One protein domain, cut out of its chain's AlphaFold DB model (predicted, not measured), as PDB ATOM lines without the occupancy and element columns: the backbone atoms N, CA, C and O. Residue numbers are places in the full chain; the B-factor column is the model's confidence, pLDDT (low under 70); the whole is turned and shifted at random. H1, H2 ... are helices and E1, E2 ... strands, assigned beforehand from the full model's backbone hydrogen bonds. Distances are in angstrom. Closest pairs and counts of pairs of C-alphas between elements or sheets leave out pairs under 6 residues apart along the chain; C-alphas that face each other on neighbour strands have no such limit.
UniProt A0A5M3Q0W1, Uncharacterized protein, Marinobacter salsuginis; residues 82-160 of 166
ATOM      1  N   GLY A  82     223.576 136.966 108.165       58.72
ATOM      2  CA  GLY A  82     223.651 135.705 107.428       58.72
ATOM      3  C   GLY A  82     223.916 134.503 108.329       58.72
ATOM      4  O   GLY A  82     223.332 133.443 108.131       58.72
ATOM      5  N   TRP A  83     224.688 134.679 109.407       57.81
ATOM      6  CA  TRP A  83     224.888 133.625 110.406       57.81
ATOM      7  C   TRP A  83     223.577 133.182 111.086       57.81
ATOM      8  O   TRP A  83     223.346 131.984 111.201       57.81
ATOM      9  N   MET A  84     222.679 134.103 111.462       57.34
ATOM     10  CA  MET A  84     221.357 133.747 112.016       57.34
ATOM     11  C   MET A  84     220.436 133.100 110.970       57.34
ATOM     12  O   MET A  84     219.530 132.347 111.315       57.34
ATOM     13  N   PHE A  85     220.666 133.387 109.689       59.28
ATOM     14  CA  PHE A  85     219.893 132.842 108.578       59.28
ATOM     15  C   PHE A  85     220.344 131.429 108.166       59.28
ATOM     16  O   PHE A  85     219.520 130.596 107.793       59.28
ATOM     17  N   CYS A  86     221.645 131.143 108.247       57.91
ATOM     18  CA  CYS A  86     222.262 129.919 107.731       57.91
ATOM     19  C   CYS A  86     222.339 128.764 108.740       57.91
ATOM     20  O   CYS A  86     222.868 127.711 108.392       57.91
ATOM     21  N   GLN A  87     221.854 128.935 109.972       73.44
ATOM     22  CA  GLN A  87     221.827 127.860 110.966       73.44
ATOM     23  C   GLN A  87     220.408 127.277 111.048       73.44
ATOM     24  O   GLN A  87     219.535 127.871 111.696       73.44
ATOM     25  N   PRO A  88     220.127 126.153 110.359       81.88
ATOM     26  CA  PRO A  88     218.913 125.411 110.635       81.88
ATOM     27  C   PRO A  88     218.978 124.883 112.068       81.88
ATOM     28  O   PRO A  88     220.047 124.535 112.572       81.88
ATOM     29  N   TYR A  89     217.824 124.822 112.712       88.50
ATOM     30  CA  TYR A  89     217.669 124.180 114.007       88.50
ATOM     31  C   TYR A  89     216.725 122.997 113.843       88.50
ATOM     32  O   TYR A  89     215.712 123.099 113.154       88.50
ATOM     33  N   GLU A  90     217.060 121.880 114.469       92.38
ATOM     34  CA  GLU A  90     216.188 120.721 114.608       92.38
ATOM     35  C   GLU A  90     216.413 120.163 116.014       92.38
ATOM     36  O   GLU A  90     217.556 119.918 116.409       92.38
ATOM     37  N   ALA A  91     215.342 120.035 116.797       91.31
ATOM     38  CA  ALA A  91     215.414 119.451 118.131       91.31
ATOM     39  C   ALA A  91     215.839 117.975 118.041       91.31
ATOM     40  O   ALA A  91     215.410 117.261 117.137       91.31
ATOM     41  N   GLU A  92     216.624 117.481 119.004       92.06
ATOM     42  CA  GLU A  92     217.104 116.084 119.003       92.06
ATOM     43  C   GLU A  92     215.964 115.051 118.943       92.06
ATOM     44  O   GLU A  92     216.123 113.961 118.399       92.06
ATOM     45  N   ASN A  93     214.800 115.399 119.491       90.19
ATOM     46  CA  ASN A  93     213.589 114.584 119.523       90.19
ATOM     47  C   ASN A  93     212.529 115.047 118.508       90.19
ATOM     48  O   ASN A  93     211.335 114.818 118.722       90.19
ATOM     49  N   TYR A  94     212.939 115.729 117.436       92.69
ATOM     50  CA  TYR A  94     212.027 116.214 116.410       92.69
ATOM     51  C   TYR A  94     211.173 115.071 115.836       92.69
ATOM     52  O   TYR A  94     211.676 114.073 115.320       92.69
ATOM     53  N   ASN A  95     209.854 115.250 115.909       91.56
ATOM     54  CA  ASN A  95     208.868 114.414 115.242       91.56
ATOM     55  C   ASN A  95     207.869 115.342 114.527       91.56
ATOM     56  O   ASN A  95     207.247 116.170 115.199       91.56
ATOM     57  N   PRO A  96     207.673 115.215 113.200       91.50
ATOM     58  CA  PRO A  96     206.721 116.039 112.454       91.50
ATOM     59  C   PRO A  96     205.278 115.945 112.977       91.50
ATOM     60  O   PRO A  96     204.508 116.887 112.805       91.50
ATOM     61  N   GLU A  97     204.894 114.852 113.640       92.56
ATOM     62  CA  GLU A  97     203.556 114.702 114.237       92.56
ATOM     63  C   GLU A  97     203.310 115.666 115.408       92.56
ATOM     64  O   GLU A  97     202.162 116.022 115.700       92.56
ATOM     65  N   ASN A  98     204.385 116.134 116.049       92.44
ATOM     66  CA  ASN A  98     204.320 117.091 117.150       92.44
ATOM     67  C   ASN A  98     204.098 118.527 116.657       92.44
ATOM     68  O   ASN A  98     203.789 119.398 117.468       92.44
ATOM     69  N   VAL A  99     204.223 118.785 115.351       94.69
ATOM     70  CA  VAL A  99     204.039 120.121 114.781       94.69
ATOM     71  C   VAL A  99     202.561 120.500 114.842       94.69
ATOM     72  O   VAL A  99     201.700 119.860 114.230       94.69
ATOM     73  N   VAL A 100     202.257 121.570 115.573       95.38
ATOM     74  CA  VAL A 100     200.893 122.099 115.732       95.38
ATOM     75  C   VAL A 100     200.666 123.362 114.921       95.38
ATOM     76  O   VAL A 100     199.534 123.635 114.535       95.38
ATOM     77  N   ALA A 101     201.723 124.114 114.624       94.06
ATOM     78  CA  ALA A 101     201.648 125.313 113.806       94.06
ATOM     79  C   ALA A 101     202.957 125.552 113.053       94.06
ATOM     80  O   ALA A 101     204.031 125.133 113.490       94.06
ATOM     81  N   LYS A 102     202.856 126.247 111.920       94.12
ATOM     82  CA  LYS A 102     204.005 126.745 111.168       94.12
ATOM     83  C   LYS A 102     203.901 128.245 110.992       94.12
ATOM     84  O   LYS A 102     202.832 128.762 110.653       94.12
ATOM     85  N   TYR A 103     205.021 128.924 111.179       92.00
ATOM     86  CA  TYR A 103     205.123 130.366 111.036       92.00
ATOM     87  C   TYR A 103     206.261 130.735 110.099       92.00
ATOM     88  O   TYR A 103     207.307 130.094 110.115       92.00
ATOM     89  N   ILE A 104     206.082 131.799 109.324       91.00
ATOM     90  CA  ILE A 104     207.131 132.370 108.484       91.00
ATOM     91  C   ILE A 104     207.584 133.720 109.024       91.00
ATOM     92  O   ILE A 104     206.778 134.510 109.506       91.00
ATOM     93  N   HIS A 105     208.868 134.013 108.879       86.19
ATOM     94  CA  HIS A 105     209.446 135.330 109.138       86.19
ATOM     95  C   HIS A 105     210.175 135.810 107.885       86.19
ATOM     96  O   HIS A 105     210.998 135.067 107.350       86.19
ATOM     97  N   ALA A 106     209.886 137.034 107.434       83.94
ATOM     98  CA  ALA A 106     210.608 137.690 106.346       83.94
ATOM     99  C   ALA A 106     211.730 138.585 106.890       83.94
ATOM    100  O   ALA A 106     211.491 139.409 107.768       83.94
ATOM    101  N   PHE A 107     212.933 138.482 106.327       75.88
ATOM    102  CA  PHE A 107     214.058 139.340 106.703       75.88
ATOM    103  C   PHE A 107     214.138 140.620 105.860       75.88
ATOM    104  O   PHE A 107     213.531 140.755 104.801       75.88
ATOM    105  N   HIS A 108     214.917 141.586 106.348       65.25
ATOM    106  CA  HIS A 108     215.027 142.922 105.760       65.25
ATOM    107  C   HIS A 108     215.818 142.985 104.439       65.25
ATOM    108  O   HIS A 108     215.659 143.936 103.676       65.25
ATOM    109  N   GLU A 109     216.701 142.018 104.182       61.19
ATOM    110  CA  GLU A 109     217.725 142.114 103.127       61.19
ATOM    111  C   GLU A 109     217.365 141.389 101.823       61.19
ATOM    112  O   GLU A 109     218.224 141.226 100.966       61.19
ATOM    113  N   GLY A 110     216.114 140.980 101.634       57.69
ATOM    114  CA  GLY A 110     215.647 140.326 100.413       57.69
ATOM    115  C   GLY A 110     214.483 139.402 100.707       57.69
ATOM    116  O   GLY A 110     214.047 139.305 101.848       57.69
ATOM    117  N   GLU A 111     213.982 138.709  99.693       67.06
ATOM    118  CA  GLU A 111     212.910 137.711  99.810       67.06
ATOM    119  C   GLU A 111     213.371 136.451 100.559       67.06
ATOM    120  O   GLU A 111     213.364 135.342 100.042       67.06
ATOM    121  N   LEU A 112     213.848 136.632 101.781       75.12
ATOM    122  CA  LEU A 112     214.390 135.599 102.633       75.12
ATOM    123  C   LEU A 112     213.363 135.288 103.697       75.12
ATOM    124  O   LEU A 112     213.053 136.134 104.537       75.12
ATOM    125  N   TYR A 113     212.863 134.059 103.646       81.88
ATOM    126  CA  TYR A 113     211.878 133.557 104.582       81.88
ATOM    127  C   TYR A 113     212.463 132.411 105.390       81.88
ATOM    128  O   TYR A 113     213.163 131.539 104.862       81.88
ATOM    129  N   ARG A 114     212.149 132.410 106.680       86.44
ATOM    130  CA  ARG A 114     212.474 131.320 107.599       86.44
ATOM    131  C   ARG A 114     211.189 130.748 108.162       86.44
ATOM    132  O   ARG A 114     210.343 131.518 108.619       86.44
ATOM    133  N   MET A 115     211.054 129.430 108.088       90.75
ATOM    134  CA  MET A 115     209.957 128.690 108.701       90.75
ATOM    135  C   MET A 115     210.326 128.322 110.127       90.75
ATOM    136  O   MET A 115     211.465 127.935 110.386       90.75
ATOM    137  N   TYR A 116     209.333 128.378 111.001       91.44
ATOM    138  CA  TYR A 116     209.367 127.862 112.358       91.44
ATOM    139  C   TYR A 116     208.255 126.836 112.482       91.44
ATOM    140  O   TYR A 116     207.085 127.158 112.263       91.44
ATOM    141  N   GLU A 117     208.613 125.608 112.823       94.19
ATOM    142  CA  GLU A 117     207.656 124.584 113.218       94.19
ATOM    143  C   GLU A 117     207.555 124.575 114.737       94.19
ATOM    144  O   GLU A 117     208.571 124.523 115.438       94.19
ATOM    145  N   ILE A 118     206.323 124.686 115.226       94.00
ATOM    146  CA  ILE A 118     206.005 124.910 116.632       94.00
ATOM    147  C   ILE A 118     205.265 123.695 117.190       94.00
ATOM    148  O   ILE A 118     204.385 123.150 116.514       94.00
ATOM    149  N   ASP A 119     205.611 123.286 118.408       93.19
ATOM    150  CA  ASP A 119     204.942 122.213 119.148       93.19
ATOM    151  C   ASP A 119     203.749 122.708 119.990       93.19
ATOM    152  O   ASP A 119     203.416 123.894 120.032       93.19
ATOM    153  N   GLU A 120     203.086 121.789 120.695       92.75
ATOM    154  CA  GLU A 120     201.949 122.109 121.569       92.75
ATOM    155  C   GLU A 120     202.299 123.038 122.744       92.75
ATOM    156  O   GLU A 120     201.426 123.735 123.261       92.75
ATOM    157  N   ASN A 121     203.576 123.097 123.132       90.94
ATOM    158  CA  ASN A 121     204.089 123.958 124.195       90.94
ATOM    159  C   ASN A 121     204.518 125.335 123.676       90.94
ATOM    160  O   ASN A 121     205.109 126.117 124.423       90.94
ATOM    161  N   SER A 122     204.218 125.651 122.411       88.38
ATOM    162  CA  SER A 122     204.641 126.884 121.743       88.38
ATOM    163  C   SER A 122     206.165 127.024 121.620       88.38
ATOM    164  O   SER A 122     206.680 128.139 121.518       88.38
ATOM    165  N   GLN A 123     206.899 125.909 121.623       89.56
ATOM    166  CA  GLN A 123     208.342 125.873 121.395       89.56
ATOM    167  C   GLN A 123     208.635 125.631 119.919       89.56
ATOM    168  O   GLN A 123     207.990 124.803 119.275       89.56
ATOM    169  N   SER A 124     209.638 126.328 119.377       90.12
ATOM    170  CA  SER A 124     210.152 125.962 118.061       90.12
ATOM    171  C   SER A 124     210.948 124.669 118.170       90.12
ATOM    172  O   SER A 124     211.869 124.569 118.979       90.12
ATOM    173  N   ILE A 125     210.571 123.679 117.363       93.44
ATOM    174  CA  ILE A 125     211.219 122.362 117.300       93.44
ATOM    175  C   ILE A 125     212.004 122.162 116.005       93.44
ATOM    176  O   ILE A 125     212.843 121.265 115.928       93.44
ATOM    177  N   LYS A 126     211.755 123.011 115.000       93.00
ATOM    178  CA  LYS A 126     212.512 123.050 113.753       93.00
ATOM    179  C   LYS A 126     212.465 124.436 113.120       93.00
ATOM    180  O   LYS A 126     211.404 125.055 113.046       93.00
ATOM    181  N   GLU A 127     213.605 124.892 112.618       90.94
ATOM    182  CA  GLU A 127     213.762 126.175 111.934       90.94
ATOM    183  C   GLU A 127     214.581 125.985 110.658       90.94
ATOM    184  O   GLU A 127     215.672 125.413 110.696       90.94
ATOM    185  N   TYR A 128     214.082 126.465 109.519       88.31
ATOM    186  CA  TYR A 128     214.754 126.263 108.231       88.31
ATOM    187  C   TYR A 128     214.427 127.347 107.201       88.31
ATOM    188  O   TYR A 128     213.437 128.072 107.314       88.31
ATOM    189  N   ARG A 129     215.287 127.469 106.184       85.69
ATOM    190  CA  ARG A 129     215.081 128.368 105.041       85.69
ATOM    191  C   ARG A 129     213.975 127.828 104.140       85.69
ATOM    192  O   ARG A 129     213.981 126.645 103.822       85.69
ATOM    193  N   VAL A 130     213.101 128.714 103.679       83.50
ATOM    194  CA  VAL A 130     212.034 128.386 102.724       83.50
ATOM    195  C   VAL A 130     212.329 129.044 101.390       83.50
ATOM    196  O   VAL A 130     212.797 130.190 101.356       83.50
ATOM    197  N   ASP A 131     212.059 128.339 100.297       79.50
ATOM    198  CA  ASP A 131     212.089 128.952  98.978       79.50
ATOM    199  C   ASP A 131     210.856 129.869  98.810       79.50
ATOM    200  O   ASP A 131     209.730 129.446  99.077       79.50
ATOM    201  N   PRO A 132     211.007 131.133  98.372       78.50
ATOM    202  CA  PRO A 132     209.875 132.045  98.171       78.50
ATOM    203  C   PRO A 132     208.777 131.525  97.232       78.50
ATOM    204  O   PRO A 132     207.650 132.024  97.292       78.50
ATOM    205  N   SER A 133     209.096 130.571  96.352       80.50
ATOM    206  CA  SER A 133     208.130 129.909  95.466       80.50
ATOM    207  C   SER A 133     207.207 128.927  96.196       80.50
ATOM    208  O   SER A 133     206.117 128.645  95.704       80.50
ATOM    209  N   GLU A 134     207.589 128.460  97.387       83.62
ATOM    210  CA  GLU A 134     206.770 127.593  98.246       83.62
ATOM    211  C   GLU A 134     205.749 128.388  99.081       83.62
ATOM    212  O   GLU A 134     204.905 127.806  99.764       83.62
ATOM    213  N   LEU A 135     205.814 129.724  99.045       85.44
ATOM    214  CA  LEU A 135     204.963 130.618  99.825       85.44
ATOM    215  C   LEU A 135     203.950 131.351  98.942       85.44
ATOM    216  O   LEU A 135     204.283 131.866  97.874       85.44
ATOM    217  N   SER A 136     202.715 131.477  99.438       88.69
ATOM    218  CA  SER A 136     201.694 132.306  98.792       88.69
ATOM    219  C   SER A 136     202.084 133.788  98.830       88.69
ATOM    220  O   SER A 136     202.703 134.256  99.790       88.69
ATOM    221  N   GLU A 137     201.687 134.556  97.809       86.50
ATOM    222  CA  GLU A 137     201.932 136.008  97.768       86.50
ATOM    223  C   GLU A 137     201.359 136.723  98.998       86.50
ATOM    224  O   GLU A 137     202.032 137.562  99.591       86.50
ATOM    225  N   ALA A 138     200.170 136.316  99.456       88.19
ATOM    226  CA  ALA A 138     199.536 136.882 100.645       88.19
ATOM    227  C   ALA A 138     200.389 136.692 101.911       88.19
ATOM    228  O   ALA A 138     200.588 137.637 102.673       88.19
ATOM    229  N   HIS A 139     200.942 135.492 102.124       88.94
ATOM    230  CA  HIS A 139     201.827 135.238 103.262       88.94
ATOM    231  C   HIS A 139     203.124 136.047 103.153       88.94
ATOM    232  O   HIS A 139     203.593 136.604 104.147       88.94
ATOM    233  N   LYS A 140     203.683 136.165 101.943       86.19
ATOM    234  CA  LYS A 140     204.886 136.963 101.685       86.19
ATOM    235  C   LYS A 140     204.671 138.441 101.999       86.19
ATOM    236  O   LYS A 140     205.500 139.038 102.685       86.19
ATOM    237  N   GLU A 141     203.566 139.029 101.551       86.94
ATOM    238  CA  GLU A 141     203.223 140.426 101.836       86.94
ATOM    239  C   GLU A 141     202.998 140.677 103.327       86.94
ATOM    240  O   GLU A 141     203.562 141.622 103.880       86.94
ATOM    241  N   GLN A 142     202.248 139.801 104.002       87.06
ATOM    242  CA  GLN A 142     202.016 139.911 105.443       87.06
ATOM    243  C   GLN A 142     203.326 139.819 106.230       87.06
ATOM    244  O   GLN A 142     203.592 140.664 107.084       87.06
ATOM    245  N   ALA A 143     204.185 138.847 105.909       86.44
ATOM    246  CA  ALA A 143     205.469 138.683 106.584       86.44
ATOM    247  C   ALA A 143     206.382 139.891 106.340       86.44
ATOM    248  O   ALA A 143     207.045 140.372 107.258       86.44
ATOM    249  N   LYS A 144     206.371 140.438 105.116       84.31
ATOM    250  CA  LYS A 144     207.080 141.677 104.782       84.31
ATOM    251  C   LYS A 144     206.550 142.875 105.578       84.31
ATOM    252  O   LYS A 144     207.363 143.742 105.888       84.31
ATOM    253  N   ALA A 145     205.256 142.947 105.887       84.94
ATOM    254  CA  ALA A 145     204.664 144.059 106.632       84.94
ATOM    255  C   ALA A 145     205.085 144.063 108.112       84.94
ATOM    256  O   ALA A 145     205.450 145.115 108.632       84.94
ATOM    257  N   VAL A 146     205.122 142.892 108.755       83.50
ATOM    258  CA  VAL A 146     205.406 142.765 110.201       83.50
ATOM    259  C   VAL A 146     206.894 142.616 110.544       83.50
ATOM    260  O   VAL A 146     207.263 142.616 111.714       83.50
ATOM    261  N   ARG A 147     207.788 142.524 109.547       76.88
ATOM    262  CA  ARG A 147     209.240 142.275 109.734       76.88
ATOM    263  C   ARG A 147     209.984 143.288 110.617       76.88
ATOM    264  O   ARG A 147     211.124 143.057 111.002       76.88
ATOM    265  N   HIS A 148     209.384 144.454 110.853       72.31
ATOM    266  CA  HIS A 148     209.954 145.533 111.661       72.31
ATOM    267  C   HIS A 148     209.346 145.607 113.071       72.31
ATOM    268  O   HIS A 148     209.759 146.446 113.871       72.31
ATOM    269  N   GLU A 149     208.374 144.752 113.384       72.94
ATOM    270  CA  GLU A 149     207.674 144.765 114.662       72.94
ATOM    271  C   GLU A 149     208.476 144.021 115.739       72.94
ATOM    272  O   GLU A 149     208.960 142.908 115.540       72.94
ATOM    273  N   CYS A 150     208.608 144.637 116.916       49.19
ATOM    274  CA  CYS A 150     209.305 144.037 118.061       49.19
ATOM    275  C   CYS A 150     208.518 142.877 118.702       49.19
ATOM    276  O   CYS A 150     209.077 142.103 119.474       49.19
ATOM    277  N   THR A 151     207.226 142.752 118.391       42.84
ATOM    278  CA  THR A 151     206.320 141.717 118.898       42.84
ATOM    279  C   THR A 151     205.594 141.083 117.720       42.84
ATOM    280  O   THR A 151     204.841 141.771 117.047       42.84
ATOM    281  N   GLY A 152     205.795 139.785 117.471       58.12
ATOM    282  CA  GLY A 152     205.050 139.077 116.423       58.12
ATOM    283  C   GLY A 152     205.574 139.275 114.996       58.12
ATOM    284  O   GLY A 152     204.785 139.334 114.064       58.12
ATOM    285  N   TYR A 153     206.895 139.285 114.797       73.75
ATOM    286  CA  TYR A 153     207.546 139.318 113.472       73.75
ATOM    287  C   TYR A 153     207.312 138.051 112.612       73.75
ATOM    288  O   TYR A 153     208.006 137.823 111.620       73.75
ATOM    289  N   GLN A 154     206.359 137.195 112.991       83.62
ATOM    290  CA  GLN A 154     206.083 135.917 112.353       83.62
ATOM    291  C   GLN A 154     204.614 135.818 111.931       83.62
ATOM    292  O   GLN A 154     203.709 136.156 112.691       83.62
ATOM    293  N   VAL A 155     204.372 135.291 110.735       89.25
ATOM    294  CA  VAL A 155     203.036 135.075 110.170       89.25
ATOM    295  C   VAL A 155     202.721 133.590 110.192       89.25
ATOM    296  O   VAL A 155     203.488 132.788 109.666       89.25
ATOM    297  N   LYS A 156     201.594 133.207 110.796       92.19
ATOM    298  CA  LYS A 156     201.119 131.819 110.801       92.19
ATOM    299  C   LYS A 156     200.698 131.425 109.384       92.19
ATOM    300  O   LYS A 156     199.851 132.090 108.798       92.19
ATOM    301  N   VAL A 157     201.264 130.343 108.857       92.69
ATOM    302  CA  VAL A 157     200.955 129.825 107.507       92.69
ATOM    303  C   VAL A 157     200.224 128.491 107.531       92.69
ATOM    304  O   VAL A 157     199.666 128.078 106.518       92.69
ATOM    305  N   TRP A 158     200.249 127.800 108.670       93.44
ATOM    306  CA  TRP A 158     199.576 126.523 108.860       93.44
ATOM    307  C   TRP A 158     199.306 126.269 110.345       93.44
ATOM    308  O   TRP A 158     200.111 126.649 111.199       93.44
ATOM    309  N   GLU A 159     198.207 125.579 110.642       92.50
ATOM    310  CA  GLU A 159     197.851 125.099 111.976       92.50
ATOM    311  C   GLU A 159     197.142 123.746 111.891       92.50
ATOM    312  O   GLU A 159     196.293 123.507 111.024       92.50
ATOM    313  N   ARG A 160     197.486 122.839 112.803       88.75
ATOM    314  CA  ARG A 160     196.909 121.500 112.879       88.75
ATOM    315  C   ARG A 160     195.416 121.608 113.190       88.75
ATOM    316  O   ARG A 160     195.028 122.115 114.235       88.75
TER     317      ARG A 160
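AT A GLANCE: This is residues 82 to 160 of the 166 residues of an uncharacterized protein of Marinobacter salsuginis (UniProt A0A5M3Q0W1). One strongly twisted sheet of four antiparallel strands makes the core, with the helix H2 packed slantwise over the end of E1 and the start of E4. From the small helix H1, which only grazes the sheet, a long unnamed stretch passes beside the edge strand E3 and then wraps round one end of the sheet to reach E1. The printed part has 79 residues with two named helices and four named strands, in the order H1 E1 E2 E3 H2 E4, and the sheet runs E3 E2 E1 E4. The class is mixed, helices and strands, with under half of the residues, 38 of 79, in named elements. The whole is compact, with a radius of gyration of the C-alphas of 12.3 A and spans of 32 by 27 by 27 A.

HOW THE PARTS SIT: The inner strands of the sheet are E1, residues 101 to 106, and E2, residues 113 to 118. They form a hairpin, antiparallel at 157 degrees between their directions, with N 103 and O 116 at 2.9 A and N 116 and O 103 at 2.8 A, within hydrogen-bond range. On the other side of E2 is the edge strand E3, residues 124 to 130. E2 and E3 form a hairpin too, antiparallel at 157 degrees, with N 115 and O 128 within hydrogen-bond range at 2.8 A. E1, E2 and E3 make a meander, each strand the antiparallel neighbour of the one before. The other edge strand is E4, residues 155 to 159, antiparallel to E1 at 159 degrees, with N 104 and O 155 at 2.8 A and N 102 and O 158 at 2.9 A, both within hydrogen-bond range. E3 and E4 are apart. H2, residues 137 to 146, is on the sheet at a height of 7.2 A, in two layers, a helix on one face of a sheet. It lies over E1 and runs slantwise to the strands, at 49 degrees to E1 on the local plane. Its closest C-alphas to E1 are those of Ala 143 and Ala 106, 5.2 A apart, and to E4 those of Ala 143 and Val 155, 5.6 A apart. H1, residues 82 to 85, only just grazes the sheet with Phe 85, with 5 pairs of C-alphas within 10 A. The closest C-alphas of H1 and E3 are those of Phe 85 and Arg 129, 7.5 A apart. H1 and H2 are apart. Residues 89 to 90 pair, antiparallel, with residues 126 to 127 of E3. In H2 every O i to N i+4 pair is within hydrogen-bond range, while H1, with four residues, is too short for such a pair.

IN THESE COORDINATES: E1 measures 17.0 A from first to last C-alpha, beginning at C-alpha 101 at (201.648, 125.313, 113.806). E2 measures 16.0 A, E3 15.6 A and E4 11.4 A. H2 is 14.6 A long and H1 4.9 A. H1 begins at C-alpha 82 at (223.651, 135.705, 107.428), and E4 ends at C-alpha 159 at (197.851, 125.099, 111.976).

THE WHOLE: The C-alphas of Asn 93 and Ala 145, 33.4 A apart, are the two farthest apart. The printed part has no cut. The link from H1 to E1, residues 86 to 100, is long, and the link from E2 to E3 is tight. The mean pLDDT of the printed part is 82.9, and it is under 70 at residues 82 to 86, 108 to 111 and 150 to 152 of this model.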